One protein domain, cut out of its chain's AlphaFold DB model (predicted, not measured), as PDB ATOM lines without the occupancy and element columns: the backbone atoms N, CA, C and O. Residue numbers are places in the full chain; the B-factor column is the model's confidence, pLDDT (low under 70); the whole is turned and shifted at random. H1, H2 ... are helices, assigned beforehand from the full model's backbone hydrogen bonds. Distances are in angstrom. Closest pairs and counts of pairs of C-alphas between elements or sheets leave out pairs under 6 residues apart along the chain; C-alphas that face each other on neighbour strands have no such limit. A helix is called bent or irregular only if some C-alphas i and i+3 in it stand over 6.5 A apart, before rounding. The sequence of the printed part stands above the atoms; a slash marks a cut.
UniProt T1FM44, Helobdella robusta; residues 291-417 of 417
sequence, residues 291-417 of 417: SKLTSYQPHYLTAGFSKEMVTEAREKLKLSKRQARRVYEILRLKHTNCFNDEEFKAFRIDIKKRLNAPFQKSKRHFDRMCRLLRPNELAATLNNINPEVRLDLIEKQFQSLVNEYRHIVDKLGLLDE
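This is residues 291 to 417 of the 417 residues of a protein of Helobdella robusta (UniProt T1FM44). A small head, H3 with H1 and H2 packed on it, sits toward one end of a long, open arm; the long helix H6 runs past the last residues of H3 and of the first arm of the bent helix H4. The second arm, H4b, leads out to a far tip at H5, where residues 371 to 377 stick out, and the backbone folds back to H6. The printed part has 127 residues with six named helices, H1 to H6 in order, and no named strand: the class is all helix. It is loose and elongated, with a radius of gyration of the C-alphas of 18.5 A and spans of 63 by 34 by 22 A.

H1, residues 298 to 303, touches the hub H3, residues 321 to 334, at a steep tilt of 66 degrees; their closest C-alphas, Leu 301 and Arg 332, are 5.4 A apart. H2, residues 307 to 317, touches H3 about perpendicular at 77 degrees, closest at C-alphas 310 and 321, 5.8 A. H4, residues 341 to 370, was assigned as one helix by its hydrogen bonds but is bent, with C-alphas 355 and 358 6.9 A apart; its arms H4a, residues 341 to 355, and H4b, residues 358 to 370, stand at 43 degrees. H3 and H4a form a helical hairpin and only just touch, with 3 pairs of C-alphas within 8 A, the closest Leu 333 and Phe 347 at 7.5 A. H5, residues 375 to 378, is close to H4b but not clearly touching, with the closest C-alphas, 370 and 378, 7.0 A apart. H6, residues 387 to 413, touches H3 with closest C-alphas 330 and 405, 5.5 A, and H4a with closest C-alphas 355 and 394, 6.5 A. Every O i to N i+4 pair is within hydrogen-bond range in H2, H3, H4a and H4b, against 1 of 2 in H1 and 22 of 23 in H6; H5 is too short for one.

H1 begins at C-alpha 298 (94.747, 75.144, 63.566). H3 measures 20.0 A, H4a 20.6 A and H4b 17.9 A from first to last C-alpha. H6 measures 38.3 A and ends at C-alpha 413 (80.461, 76.693, 60.842).

The C-alphas farthest apart, Arg 374 and Glu 417, are 63.7 A apart. The printed part has no cut and no long link. Residues 362 to 385 and 416 to 417 have pLDDT under 70.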
ATOM      1  N   SER A 291      88.540  67.211  63.155       94.94
ATOM      2  CA  SER A 291      88.700  68.474  63.898       94.94
ATOM      3  C   SER A 291      88.943  68.271  65.402       94.94
ATOM      4  O   SER A 291      89.543  69.120  66.057       94.94
ATOM      5  N   LYS A 292      88.533  67.118  65.945       94.81
ATOM      6  CA  LYS A 292      88.743  66.714  67.346       94.81
ATOM      7  C   LYS A 292      90.130  66.109  67.600       94.81
ATOM      8  O   LYS A 292      90.481  65.844  68.747       94.81
ATOM      9  N   LEU A 293      90.906  65.841  66.549       96.19
ATOM     10  CA  LEU A 293      92.242  65.258  66.643       96.19
ATOM     11  C   LEU A 293      93.304  66.322  66.922       96.19
ATOM     12  O   LEU A 293      93.185  67.479  66.514       96.19
ATOM     13  N   THR A 294      94.389  65.917  67.582       96.19
ATOM     14  CA  THR A 294      95.465  66.842  67.952       96.19
ATOM     15  C   THR A 294      96.234  67.318  66.724       96.19
ATOM     16  O   THR A 294      96.518  68.506  66.615       96.19
ATOM     17  N   SER A 295      96.528  66.433  65.767       95.50
ATOM     18  CA  SER A 295      97.273  66.782  64.546       95.50
ATOM     19  C   SER A 295      96.490  67.646  63.551       95.50
ATOM     20  O   SER A 295      97.080  68.140  62.597       95.50
ATOM     21  N   TYR A 296      95.192  67.862  63.777       95.88
ATOM     22  CA  TYR A 296      94.319  68.686  62.935       95.88
ATOM     23  C   TYR A 296      93.933  70.016  63.599       95.88
ATOM     24  O   TYR A 296      93.067  70.725  63.093       95.88
ATOM     25  N   GLN A 297      94.578  70.382  64.711       94.62
ATOM     26  CA  GLN A 297      94.398  71.703  65.317       94.62
ATOM     27  C   GLN A 297      94.963  72.821  64.414       94.62
ATOM     28  O   GLN A 297      95.878  72.559  63.622       94.62
ATOM     29  N   PRO A 298      94.465  74.070  64.526       92.00
ATOM     30  CA  PRO A 298      94.747  75.144  63.566       92.00
ATOM     31  C   PRO A 298      96.234  75.375  63.272       92.00
ATOM     32  O   PRO A 298      96.617  75.555  62.117       92.00
ATOM     33  N   HIS A 299      97.095  75.303  64.290       91.25
ATOM     34  CA  HIS A 299      98.538  75.516  64.136       91.25
ATOM     35  C   HIS A 299      99.248  74.394  63.364       91.25
ATOM     36  O   HIS A 299     100.237  74.655  62.681       91.25
ATOM     37  N   TYR A 300      98.752  73.156  63.427       93.06
ATOM     38  CA  TYR A 300      99.271  72.059  62.603       93.06
ATOM     39  C   TYR A 300      98.745  72.137  61.173       93.06
ATOM     40  O   TYR A 300      99.482  71.850  60.231       93.06
ATOM     41  N   LEU A 301      97.493  72.571  60.991       92.38
ATOM     42  CA  LEU A 301      96.923  72.771  59.663       92.38
ATOM     43  C   LEU A 301      97.735  73.803  58.882       92.38
ATOM     44  O   LEU A 301      98.081  73.540  57.731       92.38
ATOM     45  N   THR A 302      98.092  74.940  59.492       88.38
ATOM     46  CA  THR A 302      98.866  76.002  58.826       88.38
ATOM     47  C   THR A 302     100.282  75.565  58.437       88.38
ATOM     48  O   THR A 302     100.766  75.965  57.372       88.38
ATOM     49  N   ALA A 303     100.891  74.667  59.218       90.69
ATOM     50  CA  ALA A 303     102.215  74.094  58.966       90.69
ATOM     51  C   ALA A 303     102.279  73.136  57.757       90.69
ATOM     52  O   ALA A 303     103.365  72.877  57.235       90.69
ATOM     53  N   GLY A 304     101.134  72.646  57.270       92.25
ATOM     54  CA  GLY A 304     101.053  71.788  56.089       92.25
ATOM     55  C   GLY A 304     100.665  70.339  56.393       92.25
ATOM     56  O   GLY A 304     100.634  69.905  57.541       92.25
ATOM     57  N   PHE A 305     100.385  69.559  55.344       94.88
ATOM     58  CA  PHE A 305      99.996  68.153  55.497       94.88
ATOM     59  C   PHE A 305     101.159  67.283  55.991       94.88
ATOM     60  O   PHE A 305     102.161  67.122  55.285       94.88
ATOM     61  N   SER A 306     100.999  66.672  57.164       95.12
ATOM     62  CA  SER A 306     102.060  65.934  57.851       95.12
ATOM     63  C   SER A 306     101.852  64.412  57.841       95.12
ATOM     64  O   SER A 306     100.801  63.899  57.443       95.12
ATOM     65  N   LYS A 307     102.878  63.648  58.247       95.31
ATOM     66  CA  LYS A 307     102.751  62.183  58.392       95.31
ATOM     67  C   LYS A 307     101.950  61.831  59.643       95.31
ATOM     68  O   LYS A 307     101.222  60.847  59.633       95.31
ATOM     69  N   GLU A 308     102.051  62.664  60.667       95.56
ATOM     70  CA  GLU A 308     101.354  62.553  61.941       95.56
ATOM     71  C   GLU A 308      99.838  62.617  61.721       95.56
ATOM     72  O   GLU A 308      99.121  61.769  62.245       95.56
ATOM     73  N   MET A 309      99.362  63.515  60.843       96.75
ATOM     74  CA  MET A 309      97.953  63.573  60.421       96.75
ATOM     75  C   MET A 309      97.468  62.267  59.785       96.75
ATOM     76  O   MET A 309      96.330  61.853  60.002       96.75
ATOM     77  N   VAL A 310      98.316  61.608  58.986       96.31
ATOM     78  CA  VAL A 310      97.981  60.329  58.340       96.31
ATOM     79  C   VAL A 310      97.924  59.206  59.367       96.31
ATOM     80  O   VAL A 310      96.988  58.410  59.338       96.31
ATOM     81  N   THR A 311      98.916  59.135  60.254       96.06
ATOM     82  CA  THR A 311      98.990  58.110  61.298       96.06
ATOM     83  C   THR A 311      97.820  58.244  62.266       96.06
ATOM     84  O   THR A 311      97.086  57.279  62.452       96.06
ATOM     85  N   GLU A 312      97.567  59.444  62.794       96.88
ATOM     86  CA  GLU A 312      96.489  59.668  63.760       96.88
ATOM     87  C   GLU A 312      95.106  59.404  63.143       96.88
ATOM     88  O   GLU A 312      94.289  58.706  63.744       96.88
ATOM     89  N   ALA A 313      94.853  59.882  61.917       96.44
ATOM     90  CA  ALA A 313      93.589  59.631  61.222       96.44
ATOM     91  C   ALA A 313      93.381  58.144  60.887       96.44
ATOM     92  O   ALA A 313      92.258  57.642  60.956       96.44
ATOM     93  N   ARG A 314      94.445  57.409  60.548       94.56
ATOM     94  CA  ARG A 314      94.357  55.964  60.310       94.56
ATOM     95  C   ARG A 314      94.111  55.196  61.606       94.56
ATOM     96  O   ARG A 314      93.248  54.328  61.635       94.56
ATOM     97  N   GLU A 315      94.856  55.490  62.663       93.69
ATOM     98  CA  GLU A 315      94.785  54.731  63.914       93.69
ATOM     99  C   GLU A 315      93.476  54.977  64.662       93.69
ATOM    100  O   GLU A 315      92.829  54.020  65.088       93.69
ATOM    101  N   LYS A 316      93.067  56.247  64.783       95.56
ATOM    102  CA  LYS A 316      91.879  56.633  65.556       95.56
ATOM    103  C   LYS A 316      90.593  56.573  64.747       95.56
ATOM    104  O   LYS A 316      89.562  56.213  65.299       95.56
ATOM    105  N   LEU A 317      90.649  56.938  63.463       96.56
ATOM    106  CA  LEU A 317      89.454  57.104  62.630       96.56
ATOM    107  C   LEU A 317      89.374  56.126  61.450       96.56
ATOM    108  O   LEU A 317      88.395  56.156  60.709       96.56
ATOM    109  N   LYS A 318      90.370  55.242  61.277       96.44
ATOM    110  CA  LYS A 318      90.413  54.228  60.206       96.44
ATOM    111  C   LYS A 318      90.361  54.835  58.797       96.44
ATOM    112  O   LYS A 318      89.930  54.179  57.851       96.44
ATOM    113  N   LEU A 319      90.823  56.076  58.631       95.81
ATOM    114  CA  LEU A 319      90.792  56.769  57.343       95.81
ATOM    115  C   LEU A 319      91.954  56.361  56.430       95.81
ATOM    116  O   LEU A 319      93.092  56.153  56.859       95.81
ATOM    117  N   SER A 320      91.677  56.317  55.126       92.81
ATOM    118  CA  SER A 320      92.720  56.176  54.111       92.81
ATOM    119  C   SER A 320      93.557  57.457  53.999       92.81
ATOM    120  O   SER A 320      93.074  58.566  54.230       92.81
ATOM    121  N   LYS A 321      94.806  57.336  53.533       93.25
ATOM    122  CA  LYS A 321      95.683  58.497  53.296       93.25
ATOM    123  C   LYS A 321      95.071  59.526  52.335       93.25
ATOM    124  O   LYS A 321      95.288  60.723  52.508       93.25
ATOM    125  N   ARG A 322      94.343  59.067  51.308       92.19
ATOM    126  CA  ARG A 322      93.682  59.949  50.331       92.19
ATOM    127  C   ARG A 322      92.596  60.777  51.013       92.19
ATOM    128  O   ARG A 322      92.557  61.986  50.804       92.19
ATOM    129  N   GLN A 323      91.788  60.140  51.858       94.75
ATOM    130  CA  GLN A 323      90.721  60.817  52.586       94.75
ATOM    131  C   GLN A 323      91.274  61.759  53.662       94.75
ATOM    132  O   GLN A 323      90.880  62.916  53.705       94.75
ATOM    133  N   ALA A 324      92.282  61.332  54.432       96.44
ATOM    134  CA  ALA A 324      92.973  62.190  55.400       96.44
ATOM    135  C   ALA A 324      93.556  63.461  54.750       96.44
ATOM    136  O   ALA A 324      93.438  64.559  55.289       96.44
ATOM    137  N   ARG A 325      94.137  63.337  53.545       95.44
ATOM    138  CA  ARG A 325      94.618  64.496  52.774       95.44
ATOM    139  C   ARG A 325      93.482  65.438  52.382       95.44
ATOM    140  O   ARG A 325      93.663  66.646  52.473       95.44
ATOM    141  N   ARG A 326      92.346  64.899  51.933       95.06
ATOM    142  CA  ARG A 326      91.177  65.690  51.521       95.06
ATOM    143  C   ARG A 326      90.585  66.458  52.710       95.06
ATOM    144  O   ARG A 326      90.379  67.660  52.612       95.06
ATOM    145  N   VAL A 327      90.443  65.792  53.856       96.75
ATOM    146  CA  VAL A 327      89.986  66.397  55.118       96.75
ATOM    147  C   VAL A 327      90.933  67.491  55.612       96.75
ATOM    148  O   VAL A 327      90.479  68.557  56.021       96.75
ATOM    149  N   TYR A 328      92.250  67.274  55.524       96.94
ATOM    150  CA  TYR A 328      93.227  68.327  55.808       96.94
ATOM    151  C   TYR A 328      92.996  69.565  54.930       96.94
ATOM    152  O   TYR A 328      93.018  70.673  55.454       96.94
ATOM    153  N   GLU A 329      92.756  69.406  53.621       95.50
ATOM    154  CA  GLU A 329      92.539  70.548  52.717       95.50
ATOM    155  C   GLU A 329      91.264  71.330  53.087       95.50
ATOM    156  O   GLU A 329      91.294  72.561  53.098       95.50
ATOM    157  N   ILE A 330      90.189  70.637  53.480       96.19
ATOM    158  CA  ILE A 330      88.933  71.249  53.949       96.19
ATOM    159  C   ILE A 330      89.145  72.017  55.257       96.19
ATOM    160  O   ILE A 330      88.816  73.200  55.354       96.19
ATOM    161  N   LEU A 331      89.725  71.370  56.271       95.69
ATOM    162  CA  LEU A 331      89.960  72.003  57.571       95.69
ATOM    163  C   LEU A 331      90.988  73.134  57.473       95.69
ATOM    164  O   LEU A 331      90.865  74.138  58.175       95.69
ATOM    165  N   ARG A 332      91.976  73.017  56.579       94.56
ATOM    166  CA  ARG A 332      92.914  74.100  56.273       94.56
ATOM    167  C   ARG A 332      92.188  75.297  55.670       94.56
ATOM    168  O   ARG A 332      92.480  76.413  56.087       94.56
ATOM    169  N   LEU A 333      91.248  75.085  54.743       93.69
ATOM    170  CA  LEU A 333      90.430  76.166  54.188       93.69
ATOM    171  C   LEU A 333      89.595  76.850  55.278       93.69
ATOM    172  O   LEU A 333      89.608  78.074  55.341       93.69
ATOM    173  N   LYS A 334      88.962  76.075  56.176       92.38
ATOM    174  CA  LYS A 334      88.187  76.607  57.319       92.38
ATOM    175  C   LYS A 334      88.992  77.596  58.175       92.38
ATOM    176  O   LYS A 334      88.436  78.575  58.653       92.38
ATOM    177  N   HIS A 335      90.290  77.351  58.354       89.56
ATOM    178  CA  HIS A 335      91.176  78.176  59.185       89.56
ATOM    179  C   HIS A 335      92.066  79.140  58.383       89.56
ATOM    180  O   HIS A 335      92.995  79.716  58.944       89.56
ATOM    181  N   THR A 336      91.837  79.294  57.077       87.62
ATOM    182  CA  THR A 336      92.575  80.248  56.238       87.62
ATOM    183  C   THR A 336      91.753  81.522  56.103       87.62
ATOM    184  O   THR A 336      90.612  81.470  55.639       87.62
ATOM    185  N   ASN A 337      92.327  82.679  56.444       84.69
ATOM    186  CA  ASN A 337      91.644  83.941  56.209       84.69
ATOM    187  C   ASN A 337      91.603  84.234  54.702       84.69
ATOM    188  O   ASN A 337      92.604  84.620  54.100       84.69
ATOM    189  N   CYS A 338      90.433  84.065  54.085       82.62
ATOM    190  CA  CYS A 338      90.247  84.283  52.649       82.62
ATOM    191  C   CYS A 338      90.384  85.758  52.229       82.62
ATOM    192  O   CYS A 338      90.518  86.024  51.037       82.62
ATOM    193  N   PHE A 339      90.373  86.699  53.180       81.06
ATOM    194  CA  PHE A 339      90.633  88.120  52.939       81.06
ATOM    195  C   PHE A 339      92.123  88.482  53.060       81.06
ATOM    196  O   PHE A 339      92.501  89.609  52.752       81.06
ATOM    197  N   ASN A 340      92.970  87.546  53.506       88.50
ATOM    198  CA  ASN A 340      94.419  87.707  53.528       88.50
ATOM    199  C   ASN A 340      95.041  87.038  52.289       88.50
ATOM    200  O   ASN A 340      95.121  85.809  52.192       88.50
ATOM    201  N   ASP A 341      95.525  87.861  51.356       87.06
ATOM    202  CA  ASP A 341      96.118  87.406  50.095       87.06
ATOM    203  C   ASP A 341      97.316  86.465  50.294       87.06
ATOM    204  O   ASP A 341      97.504  85.532  49.510       87.06
ATOM    205  N   GLU A 342      98.131  86.668  51.333       88.75
ATOM    206  CA  GLU A 342      99.314  85.838  51.582       88.75
ATOM    207  C   GLU A 342      98.933  84.433  52.051       88.75
ATOM    208  O   GLU A 342      99.434  83.432  51.521       88.75
ATOM    209  N   GLU A 343      98.002  84.344  53.002       86.62
ATOM    210  CA  GLU A 343      97.503  83.075  53.532       86.62
ATOM    211  C   GLU A 343      96.764  82.273  52.459       86.62
ATOM    212  O   GLU A 343      97.038  81.081  52.260       86.62
ATOM    213  N   PHE A 344      95.877  82.930  51.708       88.69
ATOM    214  CA  PHE A 344      95.135  82.277  50.637       88.69
ATOM    215  C   PHE A 344      96.059  81.832  49.495       88.69
ATOM    216  O   PHE A 344      95.899  80.738  48.939       88.69
ATOM    217  N   LYS A 345      97.093  82.621  49.173       89.56
ATOM    218  CA  LYS A 345      98.125  82.227  48.206       89.56
ATOM    219  C   LYS A 345      98.907  81.004  48.682       89.56
ATOM    220  O   LYS A 345      99.148  80.105  47.873       89.56
ATOM    221  N   ALA A 346      99.274  80.930  49.962       89.75
ATOM    222  CA  ALA A 346      99.961  79.767  50.526       89.75
ATOM    223  C   ALA A 346      99.106  78.492  50.411       89.75
ATOM    224  O   ALA A 346      99.591  77.465  49.923       89.75
ATOM    225  N   PHE A 347      97.821  78.583  50.762       91.19
ATOM    226  CA  PHE A 347      96.844  77.506  50.593       91.19
ATOM    227  C   PHE A 347      96.711  77.064  49.126       91.19
ATOM    228  O   PHE A 347      96.868  75.882  48.802       91.19
ATOM    229  N   ARG A 348      96.510  78.017  48.206       90.88
ATOM    230  CA  ARG A 348      96.387  77.752  46.763       90.88
ATOM    231  C   ARG A 348      97.614  77.035  46.207       90.88
ATOM    232  O   ARG A 348      97.478  76.121  45.391       90.88
ATOM    233  N   ILE A 349      98.813  77.432  46.632       90.88
ATOM    234  CA  ILE A 349     100.063  76.800  46.197       90.88
ATOM    235  C   ILE A 349     100.152  75.348  46.689       90.88
ATOM    236  O   ILE A 349     100.552  74.487  45.901       90.88
ATOM    237  N   ASP A 350      99.787  75.050  47.940       90.06
ATOM    238  CA  ASP A 350      99.816  73.678  48.477       90.06
ATOM    239  C   ASP A 350      98.881  72.744  47.690       90.06
ATOM    240  O   ASP A 350      99.310  71.700  47.182       90.06
ATOM    241  N   ILE A 351      97.629  73.163  47.474       90.25
ATOM    242  CA  ILE A 351      96.658  72.362  46.719       90.25
ATOM    243  C   ILE A 351      97.117  72.165  45.274       90.25
ATOM    244  O   ILE A 351      97.166  71.031  44.790       90.25
ATOM    245  N   LYS A 352      97.529  73.232  44.578       89.50
ATOM    246  CA  LYS A 352      98.015  73.120  43.194       89.50
ATOM    247  C   LYS A 352      99.251  72.235  43.072       89.50
ATOM    248  O   LYS A 352      99.381  71.518  42.081       89.50
ATOM    249  N   LYS A 353     100.156  72.237  44.059       89.06
ATOM    250  CA  LYS A 353     101.313  71.327  44.081       89.06
ATOM    251  C   LYS A 353     100.874  69.864  44.116       89.06
ATOM    252  O   LYS A 353     101.396  69.074  43.331       89.06
ATOM    253  N   ARG A 354      99.898  69.506  44.961       89.44
ATOM    254  CA  ARG A 354      99.301  68.155  44.962       89.44
ATOM    255  C   ARG A 354      98.664  67.844  43.611       89.44
ATOM    256  O   ARG A 354      98.926  66.787  43.049       89.44
ATOM    257  N   LEU A 355      97.830  68.746  43.114       85.12
ATOM    258  CA  LEU A 355      97.026  68.578  41.903       85.12
ATOM    259  C   LEU A 355      97.925  68.422  40.654       85.12
ATOM    260  O   LEU A 355      97.630  67.644  39.754       85.12
ATOM    261  N   ASN A 356      99.109  69.045  40.666       85.56
ATOM    262  CA  ASN A 356     100.155  68.891  39.652       85.56
ATOM    263  C   ASN A 356     101.020  67.616  39.810       85.56
ATOM    264  O   ASN A 356     101.715  67.215  38.873       85.56
ATOM    265  N   ALA A 357     101.035  66.969  40.979       84.06
ATOM    266  CA  ALA A 357     101.927  65.837  41.254       84.06
ATOM    267  C   ALA A 357     101.718  64.622  40.318       84.06
ATOM    268  O   ALA A 357     102.723  64.037  39.897       84.06
ATOM    269  N   PRO A 358     100.480  64.236  39.932       76.88
ATOM    270  CA  PRO A 358     100.253  63.196  38.928       76.88
ATOM    271  C   PRO A 358     100.867  63.543  37.567       76.88
ATOM    272  O   PRO A 358     101.550  62.706  36.983       76.88
ATOM    273  N   PHE A 359     100.729  64.792  37.107       74.31
ATOM    274  CA  PHE A 359     101.325  65.251  35.847       74.31
ATOM    275  C   PHE A 359     102.855  65.196  35.881       74.31
ATOM    276  O   PHE A 359     103.485  64.814  34.900       74.31
ATOM    277  N   GLN A 360     103.474  65.517  37.021       73.62
ATOM    278  CA  GLN A 360     104.924  65.390  37.185       73.62
ATOM    279  C   GLN A 360     105.388  63.929  37.192       73.62
ATOM    280  O   GLN A 360     106.445  63.622  36.641       73.62
ATOM    281  N   LYS A 361     104.617  63.018  37.799       71.25
ATOM    282  CA  LYS A 361     104.906  61.576  37.762       71.25
ATOM    283  C   LYS A 361     104.748  61.008  36.355       71.25
ATOM    284  O   LYS A 361     105.638  60.288  35.918       71.25
ATOM    285  N   SER A 362     103.678  61.382  35.654       65.50
ATOM    286  CA  SER A 362     103.443  61.010  34.257       65.50
ATOM    287  C   SER A 362     104.564  61.531  33.360       65.50
ATOM    288  O   SER A 362     105.158  60.752  32.628       65.50
ATOM    289  N   LYS A 363     104.986  62.793  33.530       66.75
ATOM    290  CA  LYS A 363     106.156  63.346  32.835       66.75
ATOM    291  C   LYS A 363     107.436  62.566  33.131       66.75
ATOM    292  O   LYS A 363     108.153  62.230  32.211       66.75
ATOM    293  N   ARG A 364     107.730  62.222  34.390       63.69
ATOM    294  CA  ARG A 364     108.925  61.420  34.730       63.69
ATOM    295  C   ARG A 364     108.865  60.001  34.158       63.69
ATOM    296  O   ARG A 364     109.902  59.453  33.801       63.69
ATOM    297  N   HIS A 365     107.679  59.398  34.127       59.91
ATOM    298  CA  HIS A 365     107.450  58.094  33.507       59.91
ATOM    299  C   HIS A 365     107.655  58.182  31.993       59.91
ATOM    300  O   HIS A 365     108.404  57.395  31.429       59.91
ATOM    301  N   PHE A 366     107.086  59.207  31.366       59.56
ATOM    302  CA  PHE A 366     107.272  59.540  29.962       59.56
ATOM    303  C   PHE A 366     108.742  59.813  29.629       59.56
ATOM    304  O   PHE A 366     109.283  59.154  28.762       59.56
ATOM    305  N   ASP A 367     109.444  60.662  30.382       63.62
ATOM    306  CA  ASP A 367     110.873  60.949  30.200       63.62
ATOM    307  C   ASP A 367     111.737  59.676  30.321       63.62
ATOM    308  O   ASP A 367     112.777  59.569  29.671       63.62
ATOM    309  N   ARG A 368     111.320  58.688  31.130       62.03
ATOM    310  CA  ARG A 368     111.946  57.352  31.151       62.03
ATOM    311  C   ARG A 368     111.619  56.546  29.896       62.03
ATOM    312  O   ARG A 368     112.525  55.926  29.354       62.03
ATOM    313  N   MET A 369     110.373  56.561  29.428       50.81
ATOM    314  CA  MET A 369     109.962  55.876  28.197       50.81
ATOM    315  C   MET A 369     110.612  56.486  26.946       50.81
ATOM    316  O   MET A 369     111.072  55.746  26.086       50.81
ATOM    317  N   CYS A 370     110.773  57.808  26.878       58.91
ATOM    318  CA  CYS A 370     111.471  58.512  25.798       58.91
ATOM    319  C   CYS A 370     112.954  58.147  25.698       58.91
ATOM    320  O   CYS A 370     113.536  58.233  24.624       58.91
ATOM    321  N   ARG A 371     113.575  57.728  26.807       61.09
ATOM    322  CA  ARG A 371     114.948  57.198  26.802       61.09
ATOM    323  C   ARG A 371     115.031  55.761  26.275       61.09
ATOM    324  O   ARG A 371     116.133  55.292  26.024       61.09
ATOM    325  N   LEU A 372     113.896  55.069  26.155       61.09
ATOM    326  CA  LEU A 372     113.799  53.647  25.814       61.09
ATOM    327  C   LEU A 372     113.158  53.388  24.434       61.09
ATOM    328  O   LEU A 372     113.374  52.316  23.877       61.09
ATOM    329  N   LEU A 373     112.385  54.333  23.886       51.66
ATOM    330  CA  LEU A 373     111.598  54.171  22.651       51.66
ATOM    331  C   LEU A 373     112.208  54.888  21.435       51.66
ATOM    332  O   LEU A 373     112.989  55.831  21.571       51.66
ATOM    333  N   ARG A 374     111.838  54.443  20.224       59.81
ATOM    334  CA  ARG A 374     112.336  55.003  18.952       59.81
ATOM    335  C   ARG A 374     111.545  56.262  18.537       59.81
ATOM    336  O   ARG A 374     110.375  56.391  18.893       59.81
ATOM    337  N   PRO A 375     112.122  57.163  17.714       54.44
ATOM    338  CA  PRO A 375     111.533  58.473  17.391       54.44
ATOM    339  C   PRO A 375     110.114  58.437  16.798       54.44
ATOM    340  O   PRO A 375     109.307  59.319  17.082       54.44
ATOM    341  N   ASN A 376     109.782  57.402  16.019       52.84
ATOM    342  CA  ASN A 376     108.482  57.285  15.346       52.84
ATOM    343  C   ASN A 376     107.335  56.887  16.298       52.84
ATOM    344  O   ASN A 376     106.186  57.231  16.044       52.84
ATOM    345  N   GLU A 377     107.637  56.220  17.417       52.78
ATOM    346  CA  GLU A 377     106.660  55.847  18.461       52.78
ATOM    347  C   GLU A 377     106.405  57.011  19.442       52.78
ATOM    348  O   GLU A 377     105.384  57.069  20.129       52.78
ATOM    349  N   LEU A 378     107.323  57.981  19.466       49.16
ATOM    350  CA  LEU A 378     107.276  59.188  20.289       49.16
ATOM    351  C   LEU A 378     106.259  60.219  19.766       49.16
ATOM    352  O   LEU A 378     105.613  60.916  20.544       49.16
ATOM    353  N   ALA A 379     106.101  60.312  18.443       51.78
ATOM    354  CA  ALA A 379     105.248  61.306  17.786       51.78
ATOM    355  C   ALA A 379     103.749  61.121  18.085       51.78
ATOM    356  O   ALA A 379     103.035  62.104  18.272       51.78
ATOM    357  N   ALA A 380     103.276  59.877  18.212       53.72
ATOM    358  CA  ALA A 380     101.867  59.568  18.482       53.72
ATOM    359  C   ALA A 380     101.421  59.904  19.922       53.72
ATOM    360  O   ALA A 380     100.231  60.069  20.180       53.72
ATOM    361  N   THR A 381     102.362  60.033  20.865       51.78
ATOM    362  CA  THR A 381     102.083  60.304  22.290       51.78
ATOM    363  C   THR A 381     102.226  61.783  22.681       51.78
ATOM    364  O   THR A 381     101.744  62.189  23.740       51.78
ATOM    365  N   LEU A 382     102.839  62.610  21.824       50.38
ATOM    366  CA  LEU A 382     103.164  64.022  22.085       50.38
ATOM    367  C   LEU A 382     101.957  64.978  22.093       50.38
ATOM    368  O   LEU A 382     102.049  66.060  22.674       50.38
ATOM    369  N   ASN A 383     100.812  64.581  21.533       50.03
ATOM    370  CA  ASN A 383      99.620  65.437  21.457       50.03
ATOM    371  C   ASN A 383      98.943  65.720  22.819       50.03
ATOM    372  O   ASN A 383      98.046  66.556  22.883       50.03
ATOM    373  N   ASN A 384      99.382  65.091  23.919       52.75
ATOM    374  CA  ASN A 384      98.703  65.148  25.224       52.75
ATOM    375  C   ASN A 384      99.330  66.076  26.287       52.75
ATOM    376  O   ASN A 384      98.873  66.069  27.431       52.75
ATOM    377  N   ILE A 385     100.373  66.864  25.988       60.16
ATOM    378  CA  ILE A 385     101.068  67.652  27.033       60.16
ATOM    379  C   ILE A 385     101.409  69.075  26.566       60.16
ATOM    380  O   ILE A 385     102.569  69.482  26.587       60.16
ATOM    381  N   ASN A 386     100.407  69.876  26.190       70.62
ATOM    382  CA  ASN A 386     100.606  71.328  26.139       70.62
ATOM    383  C   ASN A 386     100.684  71.879  27.590       70.62
ATOM    384  O   ASN A 386      99.745  71.678  28.370       70.62
ATOM    385  N   PRO A 387     101.783  72.554  27.994       73.69
ATOM    386  CA  PRO A 387     101.933  73.117  29.335       73.69
ATOM    387  C   PRO A 387     100.822  74.088  29.742       73.69
ATOM    388  O   PRO A 387     100.466  74.105  30.921       73.69
ATOM    389  N   GLU A 388     100.280  74.863  28.799       78.00
ATOM    390  CA  GLU A 388      99.221  75.849  29.052       78.00
ATOM    391  C   GLU A 388      97.886  75.168  29.349       78.00
ATOM    392  O   GLU A 388      97.273  75.441  30.379       78.00
ATOM    393  N   VAL A 389      97.500  74.186  28.525       77.75
ATOM    394  CA  VAL A 389      96.292  73.365  28.732       77.75
ATOM    395  C   VAL A 389      96.340  72.657  30.088       77.75
ATOM    396  O   VAL A 389      95.344  72.590  30.804       77.75
ATOM    397  N   ARG A 390      97.520  72.177  30.497       79.06
ATOM    398  CA  ARG A 390      97.712  71.576  31.823       79.06
ATOM    399  C   ARG A 390      97.490  72.581  32.956       79.06
ATOM    400  O   ARG A 390      96.895  72.222  33.970       79.06
ATOM    401  N   LEU A 391      98.023  73.798  32.839       84.44
ATOM    402  CA  LEU A 391      97.861  74.825  33.873       84.44
ATOM    403  C   LEU A 391      96.399  75.268  33.993       84.44
ATOM    404  O   LEU A 391      95.917  75.399  35.116       84.44
ATOM    405  N   ASP A 392      95.704  75.422  32.865       84.00
ATOM    406  CA  ASP A 392      94.270  75.718  32.821       84.00
ATOM    407  C   ASP A 392      93.437  74.596  33.464       84.00
ATOM    408  O   ASP A 392      92.588  74.855  34.316       84.00
ATOM    409  N   LEU A 393      93.748  73.330  33.166       81.31
ATOM    410  CA  LEU A 393      93.083  72.186  33.793       81.31
ATOM    411  C   LEU A 393      93.287  72.154  35.316       81.31
ATOM    412  O   LEU A 393      92.334  71.932  36.061       81.31
ATOM    413  N   ILE A 394      94.513  72.398  35.792       84.88
ATOM    414  CA  ILE A 394      94.806  72.470  37.233       84.88
ATOM    415  C   ILE A 394      94.047  73.630  37.882       84.88
ATOM    416  O   ILE A 394      93.587  73.490  39.014       84.88
ATOM    417  N   GLU A 395      93.915  74.769  37.199       88.75
ATOM    418  CA  GLU A 395      93.124  75.894  37.696       88.75
ATOM    419  C   GLU A 395      91.643  75.529  37.805       88.75
ATOM    420  O   GLU A 395      91.063  75.705  38.873       88.75
ATOM    421  N   LYS A 396      91.051  74.954  36.754       86.00
ATOM    422  CA  LYS A 396      89.649  74.506  36.755       86.00
ATOM    423  C   LYS A 396      89.372  73.499  37.870       86.00
ATOM    424  O   LYS A 396      88.422  73.666  38.629       86.00
ATOM    425  N   GLN A 397      90.247  72.504  38.026       84.50
ATOM    426  CA  GLN A 397      90.148  71.525  39.111       84.50
ATOM    427  C   GLN A 397      90.283  72.176  40.489       84.50
ATOM    428  O   GLN A 397      89.562  71.806  41.408       84.50
ATOM    429  N   PHE A 398      91.193  73.141  40.650       90.19
ATOM    430  CA  PHE A 398      91.345  73.873  41.907       90.19
ATOM    431  C   PHE A 398      90.068  74.646  42.260       90.19
ATOM    432  O   PHE A 398      89.613  74.556  43.396       90.19
ATOM    433  N   GLN A 399      89.474  75.359  41.301       90.50
ATOM    434  CA  GLN A 399      88.254  76.138  41.532       90.50
ATOM    435  C   GLN A 399      87.058  75.244  41.888       90.50
ATOM    436  O   GLN A 399      86.371  75.526  42.867       90.50
ATOM    437  N   SER A 400      86.856  74.137  41.162       87.38
ATOM    438  CA  SER A 400      85.815  73.145  41.490       87.38
ATOM    439  C   SER A 400      85.972  72.627  42.919       87.38
ATOM    440  O   SER A 400      85.042  72.673  43.718       87.38
ATOM    441  N   LEU A 401      87.198  72.231  43.270       89.38
ATOM    442  CA  LEU A 401      87.514  71.664  44.573       89.38
ATOM    443  C   LEU A 401      87.289  72.657  45.721       89.38
ATOM    444  O   LEU A 401      86.748  72.297  46.760       89.38
ATOM    445  N   VAL A 402      87.697  73.916  45.543       90.69
ATOM    446  CA  VAL A 402      87.479  74.957  46.556       90.69
ATOM    447  C   VAL A 402      85.990  75.242  46.737       90.69
ATOM    448  O   VAL A 402      85.556  75.433  47.871       90.69
ATOM    449  N   ASN A 403      85.203  75.240  45.660       90.44
ATOM    450  CA  ASN A 403      83.755  75.424  45.755       90.44
ATOM    451  C   ASN A 403      83.089  74.275  46.527       90.44
ATOM    452  O   ASN A 403      82.294  74.535  47.426       90.44
ATOM    453  N   GLU A 404      83.475  73.024  46.262       90.12
ATOM    454  CA  GLU A 404      83.027  71.872  47.060       90.12
ATOM    455  C   GLU A 404      83.385  72.031  48.544       90.12
ATOM    456  O   GLU A 404      82.547  71.815  49.420       90.12
ATOM    457  N   TYR A 405      84.627  72.429  48.840       93.44
ATOM    458  CA  TYR A 405      85.096  72.582  50.215       93.44
ATOM    459  C   TYR A 405      84.370  73.694  50.961       93.44
ATOM    460  O   TYR A 405      84.058  73.506  52.132       93.44
ATOM    461  N   ARG A 406      84.055  74.816  50.304       92.62
ATOM    462  CA  ARG A 406      83.298  75.921  50.913       92.62
ATOM    463  C   ARG A 406      81.956  75.452  51.459       92.62
ATOM    464  O   ARG A 406      81.690  75.671  52.633       92.62
ATOM    465  N   HIS A 407      81.190  74.688  50.680       90.81
ATOM    466  CA  HIS A 407      79.912  74.142  51.148       90.81
ATOM    467  C   HIS A 407      80.046  73.276  52.409       90.81
ATOM    468  O   HIS A 407      79.147  73.251  53.249       90.81
ATOM    469  N   ILE A 408      81.157  72.549  52.550       92.44
ATOM    470  CA  ILE A 408      81.434  71.743  53.743       92.44
ATOM    471  C   ILE A 408      81.850  72.640  54.913       92.44
ATOM    472  O   ILE A 408      81.382  72.434  56.029       92.44
ATOM    473  N   VAL A 409      82.706  73.636  54.668       92.81
ATOM    474  CA  VAL A 409      83.148  74.606  55.679       92.81
ATOM    475  C   VAL A 409      81.965  75.386  56.249       92.81
ATOM    476  O   VAL A 409      81.860  75.476  57.469       92.81
ATOM    477  N   ASP A 410      81.050  75.857  55.401       91.31
ATOM    478  CA  ASP A 410      79.846  76.581  55.818       91.31
ATOM    479  C   ASP A 410      78.988  75.713  56.753       91.31
ATOM    480  O   ASP A 410      78.615  76.137  57.846       91.31
ATOM    481  N   LYS A 411      78.761  74.443  56.387       88.44
ATOM    482  CA  LYS A 411      78.038  73.479  57.237       88.44
ATOM    483  C   LYS A 411      78.745  73.193  58.560       88.44
ATOM    484  O   LYS A 411      78.076  72.963  59.561       88.44
ATOM    485  N   LEU A 412      80.077  73.156  58.569       89.06
ATOM    486  CA  LEU A 412      80.852  72.992  59.800       89.06
ATOM    487  C   LEU A 412      80.816  74.249  60.676       89.06
ATOM    488  O   LEU A 412      81.016  74.114  61.876       89.06
ATOM    489  N   GLY A 413      80.621  75.439  60.101       83.38
ATOM    490  CA  GLY A 413      80.461  76.693  60.842       83.38
ATOM    491  C   GLY A 413      79.124  76.764  61.580       83.38
ATOM    492  O   GLY A 413      79.105  77.113  62.751       83.38
ATOM    493  N   LEU A 414      78.039  76.304  60.946       81.88
ATOM    494  CA  LEU A 414      76.696  76.233  61.552       81.88
ATOM    495  C   LEU A 414      76.595  75.318  62.788       81.88
ATOM    496  O   LEU A 414      75.569  75.317  63.454       81.88
ATOM    497  N   LEU A 415      77.603  74.478  63.048       75.19
ATOM    498  CA  LEU A 415      77.665  73.615  64.234       75.19
ATOM    499  C   LEU A 415      78.464  74.227  65.392       75.19
ATOM    500  O   LEU A 415      78.405  73.691  66.499       75.19
ATOM    501  N   ASP A 416      79.265  75.258  65.116       64.38
ATOM    502  CA  ASP A 416      80.068  75.958  66.124       64.38
ATOM    503  C   ASP A 416      79.301  77.152  66.739       64.38
ATOM    504  O   ASP A 416      79.705  77.647  67.793       64.38
ATOM    505  N   GLU A 417      78.218  77.597  66.083       45.50
ATOM    506  CA  GLU A 417      77.202  78.543  66.586       45.50
ATOM    507  C   GLU A 417      76.128  77.817  67.409       45.50
ATOM    508  O   GLU A 417      75.719  78.380  68.453       45.50
TER     509      GLU A 417